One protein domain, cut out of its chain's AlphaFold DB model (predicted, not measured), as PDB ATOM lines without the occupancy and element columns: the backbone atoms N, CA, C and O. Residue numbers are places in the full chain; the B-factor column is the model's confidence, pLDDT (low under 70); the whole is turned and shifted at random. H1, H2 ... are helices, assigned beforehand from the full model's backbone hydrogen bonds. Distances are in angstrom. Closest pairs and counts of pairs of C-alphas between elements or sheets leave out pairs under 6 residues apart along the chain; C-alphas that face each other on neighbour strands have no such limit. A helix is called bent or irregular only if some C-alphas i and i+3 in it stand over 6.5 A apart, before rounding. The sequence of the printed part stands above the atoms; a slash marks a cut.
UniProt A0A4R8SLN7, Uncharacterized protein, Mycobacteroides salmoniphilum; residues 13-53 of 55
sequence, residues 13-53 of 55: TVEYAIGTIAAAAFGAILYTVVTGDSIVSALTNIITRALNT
ATOM      1  N   THR A  13      24.625 124.442 -95.985       84.44
ATOM      2  CA  THR A  13      24.933 124.483 -94.555       84.44
ATOM      3  C   THR A  13      24.031 125.478 -93.829       84.44
ATOM      4  O   THR A  13      23.563 125.184 -92.727       84.44
ATOM      5  N   VAL A  14      23.750 126.631 -94.445       86.12
ATOM      6  CA  VAL A  14      22.871 127.663 -93.877       86.12
ATOM      7  C   VAL A  14      21.433 127.161 -93.773       86.12
ATOM      8  O   VAL A  14      20.807 127.318 -92.728       86.12
ATOM      9  N   GLU A  15      20.924 126.462 -94.778       85.31
ATOM     10  CA  GLU A  15      19.541 125.966 -94.800       85.31
ATOM     11  C   GLU A  15      19.356 124.882 -93.745       85.31
ATOM     12  O   GLU A  15      18.329 124.838 -93.069       85.31
ATOM     13  N   TYR A  16      20.378 124.044 -93.544       86.56
ATOM     14  CA  TYR A  16      20.378 123.056 -92.475       86.56
ATOM     15  C   TYR A  16      20.417 123.713 -91.086       86.56
ATOM     16  O   TYR A  16      19.680 123.305 -90.183       86.56
ATOM     17  N   ALA A  17      21.229 124.760 -90.908       93.00
ATOM     18  CA  ALA A  17      21.290 125.523 -89.663       93.00
ATOM     19  C   ALA A  17      19.955 126.227 -89.357       93.00
ATOM     20  O   ALA A  17      19.447 126.159 -88.239       93.00
ATOM     21  N   ILE A  18      19.331 126.847 -90.356       92.69
ATOM     22  CA  ILE A  18      18.017 127.482 -90.206       92.69
ATOM     23  C   ILE A  18      16.946 126.426 -89.922       92.69
ATOM     24  O   ILE A  18      16.131 126.614 -89.020       92.69
ATOM     25  N   GLY A  19      16.965 125.294 -90.630       93.12
ATOM     26  CA  GLY A  19      16.035 124.188 -90.410       93.12
ATOM     27  C   GLY A  19      16.120 123.616 -88.992       93.12
ATOM     28  O   GLY A  19      15.091 123.373 -88.360       93.12
ATOM     29  N   THR A  20      17.330 123.469 -88.449       95.56
ATOM     30  CA  THR A  20      17.537 123.009 -87.064       95.56
ATOM     31  C   THR A  20      17.090 124.042 -86.030       95.56
ATOM     32  O   THR A  20      16.429 123.667 -85.061       95.56
ATOM     33  N   ILE A  21      17.356 125.334 -86.244       96.50
ATOM     34  CA  ILE A  21      16.850 126.412 -85.373       96.50
ATOM     35  C   ILE A  21      15.319 126.451 -85.391       96.50
ATOM     36  O   ILE A  21      14.693 126.519 -84.332       96.50
ATOM     37  N   ALA A  22      14.705 126.365 -86.572       96.69
ATOM     38  CA  ALA A  22      13.254 126.356 -86.722       96.69
ATOM     39  C   ALA A  22      12.621 125.161 -85.991       96.69
ATOM     40  O   ALA A  22      11.650 125.333 -85.252       96.69
ATOM     41  N   ALA A  23      13.203 123.965 -86.128       97.00
ATOM     42  CA  ALA A  23      12.751 122.771 -85.419       97.00
ATOM     43  C   ALA A  23      12.891 122.907 -83.892       97.00
ATOM     44  O   ALA A  23      11.959 122.576 -83.159       97.00
ATOM     45  N   ALA A  24      14.018 123.436 -83.404       97.62
ATOM     46  CA  ALA A  24      14.245 123.659 -81.978       97.62
ATOM     47  C   ALA A  24      13.265 124.687 -81.387       97.62
ATOM     48  O   ALA A  24      12.688 124.451 -80.325       97.62
ATOM     49  N   ALA A  25      13.022 125.795 -82.093       97.94
ATOM     50  CA  ALA A  25      12.057 126.814 -81.686       97.94
ATOM     51  C   ALA A  25      10.628 126.251 -81.632       97.94
ATOM     52  O   ALA A  25       9.909 126.472 -80.657       97.94
ATOM     53  N   PHE A  26      10.230 125.467 -82.635       97.56
ATOM     54  CA  PHE A  26       8.932 124.800 -82.636       97.56
ATOM     55  C   PHE A  26       8.803 123.796 -81.481       97.56
ATOM     56  O   PHE A  26       7.792 123.790 -80.784       97.56
ATOM     57  N   GLY A  27       9.846 123.006 -81.218       96.94
ATOM     58  CA  GLY A  27       9.896 122.090 -80.077       96.94
ATOM     59  C   GLY A  27       9.758 122.808 -78.732       96.94
ATOM     60  O   GLY A  27       9.000 122.357 -77.876       96.94
ATOM     61  N   ALA A  28      10.422 123.954 -78.561       96.62
ATOM     62  CA  ALA A  28      10.286 124.780 -77.364       96.62
ATOM     63  C   ALA A  28       8.845 125.284 -77.185       96.62
ATOM     64  O   ALA A  28       8.284 125.164 -76.097       96.62
ATOM     65  N   ILE A  29       8.208 125.768 -78.257       95.50
ATOM     66  CA  ILE A  29       6.798 126.181 -78.223       95.50
ATOM     67  C   ILE A  29       5.905 124.999 -77.829       95.50
ATOM     68  O   ILE A  29       5.114 125.121 -76.894       95.50
ATOM     69  N   LEU A  30       6.051 123.835 -78.466       93.88
ATOM     70  CA  LEU A  30       5.266 122.646 -78.121       93.88
ATOM     71  C   LEU A  30       5.451 122.232 -76.658       93.88
ATOM     72  O   LEU A  30       4.468 121.924 -75.986       93.88
ATOM     73  N   TYR A  31       6.683 122.276 -76.149       93.94
ATOM     74  CA  TYR A  31       6.960 122.007 -74.743       93.94
ATOM     75  C   TYR A  31       6.201 122.978 -73.838       93.94
ATOM     76  O   TYR A  31       5.515 122.528 -72.923       93.94
ATOM     77  N   THR A  32       6.241 124.284 -74.121       91.62
ATOM     78  CA  THR A  32       5.496 125.285 -73.333       91.62
ATOM     79  C   THR A  32       3.981 125.093 -73.395       91.62
ATOM     80  O   THR A  32       3.308 125.282 -72.389       91.62
ATOM     81  N   VAL A  33       3.429 124.670 -74.536       90.12
ATOM     82  CA  VAL A  33       1.992 124.382 -74.667       90.12
ATOM     83  C   VAL A  33       1.605 123.172 -73.823       90.12
ATOM     84  O   VAL A  33       0.609 123.222 -73.109       90.12
ATOM     85  N   VAL A  34       2.392 122.095 -73.889       89.00
ATOM     86  CA  VAL A  34       2.114 120.839 -73.176       89.00
ATOM     87  C   VAL A  34       2.327 120.975 -71.669       89.00
ATOM     88  O   VAL A  34       1.574 120.393 -70.894       89.00
ATOM     89  N   THR A  35       3.349 121.723 -71.252       88.44
ATOM     90  CA  THR A  35       3.684 121.927 -69.831       88.44
ATOM     91  C   THR A  35       2.993 123.129 -69.200       88.44
ATOM     92  O   THR A  35       3.031 123.273 -67.982       88.44
ATOM     93  N   GLY A  36       2.359 123.983 -70.000       84.94
ATOM     94  CA  GLY A  36       1.573 125.102 -69.505       84.94
ATOM     95  C   GLY A  36       0.255 124.654 -68.873       84.94
ATOM     96  O   GLY A  36      -0.320 123.621 -69.224       84.94
ATOM     97  N   ASP A  37      -0.274 125.494 -67.983       84.50
ATOM     98  CA  ASP A  37      -1.513 125.225 -67.239       84.50
ATOM     99  C   ASP A  37      -2.743 125.022 -68.144       84.50
ATOM    100  O   ASP A  37      -3.733 124.405 -67.744       84.50
ATOM    101  N   SER A  38      -2.682 125.515 -69.383       82.19
ATOM    102  CA  SER A  38      -3.775 125.511 -70.357       82.19
ATOM    103  C   SER A  38      -4.306 124.112 -70.670       82.19
ATOM    104  O   SER A  38      -5.520 123.916 -70.710       82.19
ATOM    105  N   ILE A  39      -3.423 123.129 -70.886       87.19
ATOM    106  CA  ILE A  39      -3.826 121.773 -71.294       87.19
ATOM    107  C   ILE A  39      -4.454 121.030 -70.118       87.19
ATOM    108  O   ILE A  39      -5.551 120.487 -70.253       87.19
ATOM    109  N   VAL A  40      -3.799 121.056 -68.956       87.44
ATOM    110  CA  VAL A  40      -4.308 120.412 -67.739       87.44
ATOM    111  C   VAL A  40      -5.652 121.020 -67.351       87.44
ATOM    112  O   VAL A  40      -6.614 120.283 -67.162       87.44
ATOM    113  N   SER A  41      -5.765 122.351 -67.338       89.56
ATOM    114  CA  SER A  41      -7.022 123.041 -67.035       89.56
ATOM    115  C   SER A  41      -8.127 122.711 -68.043       89.56
ATOM    116  O   SER A  41      -9.267 122.456 -67.650       89.56
ATOM    117  N   ALA A  42      -7.818 122.655 -69.342       91.19
ATOM    118  CA  ALA A  42      -8.791 122.275 -70.365       91.19
ATOM    119  C   ALA A  42      -9.298 120.836 -70.171       91.19
ATOM    120  O   ALA A  42     -10.508 120.609 -70.180       91.19
ATOM    121  N   LEU A  43      -8.397 119.877 -69.937       92.75
ATOM    122  CA  LEU A  43      -8.743 118.481 -69.649       92.75
ATOM    123  C   LEU A  43      -9.563 118.352 -68.363       92.75
ATOM    124  O   LEU A  43     -10.603 117.694 -68.372       92.75
ATOM    125  N   THR A  44      -9.154 119.023 -67.283       92.62
ATOM    126  CA  THR A  44      -9.912 119.066 -66.028       92.62
ATOM    127  C   THR A  44     -11.316 119.605 -66.266       92.62
ATOM    128  O   THR A  44     -12.277 118.969 -65.854       92.62
ATOM    129  N   ASN A  45     -11.467 120.708 -67.002       93.94
ATOM    130  CA  ASN A  45     -12.777 121.275 -67.318       93.94
ATOM    131  C   ASN A  45     -13.653 120.322 -68.142       93.94
ATOM    132  O   ASN A  45     -14.855 120.229 -67.891       93.94
ATOM    133  N   ILE A  46     -13.081 119.603 -69.111       94.44
ATOM    134  CA  ILE A  46     -13.807 118.584 -69.883       94.44
ATOM    135  C   ILE A  46     -14.308 117.472 -68.954       94.44
ATOM    136  O   ILE A  46     -15.489 117.129 -69.004       94.44
ATOM    137  N   ILE A  47     -13.447 116.952 -68.073       94.31
ATOM    138  CA  ILE A  47     -13.803 115.899 -67.111       94.31
ATOM    139  C   ILE A  47     -14.866 116.401 -66.130       94.31
ATOM    140  O   ILE A  47     -15.882 115.741 -65.937       94.31
ATOM    141  N   THR A  48     -14.687 117.589 -65.551       94.88
ATOM    142  CA  THR A  48     -15.659 118.202 -64.642       94.88
ATOM    143  C   THR A  48     -17.014 118.366 -65.321       94.88
ATOM    144  O   THR A  48     -18.027 118.019 -64.723       94.88
ATOM    145  N   ARG A  49     -17.071 118.831 -66.574       93.06
ATOM    146  CA  ARG A  49     -18.336 118.926 -67.322       93.06
ATOM    147  C   ARG A  49     -18.966 117.556 -67.549       93.06
ATOM    148  O   ARG A  49     -20.164 117.423 -67.348       93.06
ATOM    149  N   ALA A  50     -18.177 116.546 -67.910       92.94
ATOM    150  CA  ALA A  50     -18.677 115.187 -68.102       92.94
ATOM    151  C   ALA A  50     -19.241 114.580 -66.805       92.94
ATOM    152  O   ALA A  50     -20.280 113.932 -66.839       92.94
ATOM    153  N   LEU A  51     -18.595 114.831 -65.663       92.94
ATOM    154  CA  LEU A  51     -19.042 114.349 -64.351       92.94
ATOM    155  C   LEU A  51     -20.249 115.118 -63.795       92.94
ATOM    156  O   LEU A  51     -21.010 114.562 -63.015       92.94
ATOM    157  N   ASN A  52     -20.422 116.386 -64.179       88.56
ATOM    158  CA  ASN A  52     -21.564 117.215 -63.775       88.56
ATOM    159  C   ASN A  52     -22.727 117.180 -64.781       88.56
ATOM    160  O   ASN A  52     -23.758 117.807 -64.537       88.56
ATOM    161  N   THR A  53     -22.593 116.448 -65.891       68.38
ATOM    162  CA  THR A  53     -23.742 116.045 -66.704       68.38
ATOM    163  C   THR A  53     -24.561 115.069 -65.867       68.38
ATOM    164  O   THR A  53     -24.277 113.875 -65.798       68.38
TER     165      THR A  53
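This is residues 13 to 53 of the 55 residues of an uncharacterized protein of Mycobacteroides salmoniphilum (UniProt A0A4R8SLN7). A long helix, H1, is followed almost at once by a shorter helix, H2, and the two run on end to end as one slender rod with a corner at Gly 36. The chain does not fold back on itself, and neither helix lies beside the other. The printed part has 41 residues with two named helices, H1 then H2, and no named strand; the class is all helix. It is extended, with a radius of gyration of the C-alphas of 17.2 A, and the C-alphas span 57 by 13 by 6 A along their three main axes.

Begin with the longest helix, H1, residues 13 to 35, and go on past Gly 36 to H2, residues 37 to 52. The link between them is tight, with 1 residue. Look at Val 33 and Ile 39: their C-alphas, the closest of the two helices, are 7.2 A apart. H1 and H2 are close but not clearly touching, with 1 pair of C-alphas within 8 A. Their lines stand at a steep tilt of 39 degrees, and they run the same way. Their centres are 29.1 A apart. Along the backbone of H1 and of H2, every O i to N i+4 pair is within hydrogen-bond range.

Find C-alpha 13 at (24.933, 124.483, -94.555), where H1 begins; from there the helix runs 32.7 A to C-alpha 35 at (3.684, 121.927, -69.831). H2 begins at Asp 37 and runs 21.9 A to C-alpha 52 at (-21.564, 117.215, -63.775). Neither helix is bent.

The two C-alphas farthest apart are those of Thr 13 and Thr 53, at 56.7 A, and these are also the first and last printed. Residues 13 to 53 stand free. The printed part has no cut and no long link. The mean pLDDT of the printed part is 91.3, and in this model one printed residue, Thr 53, is under 70.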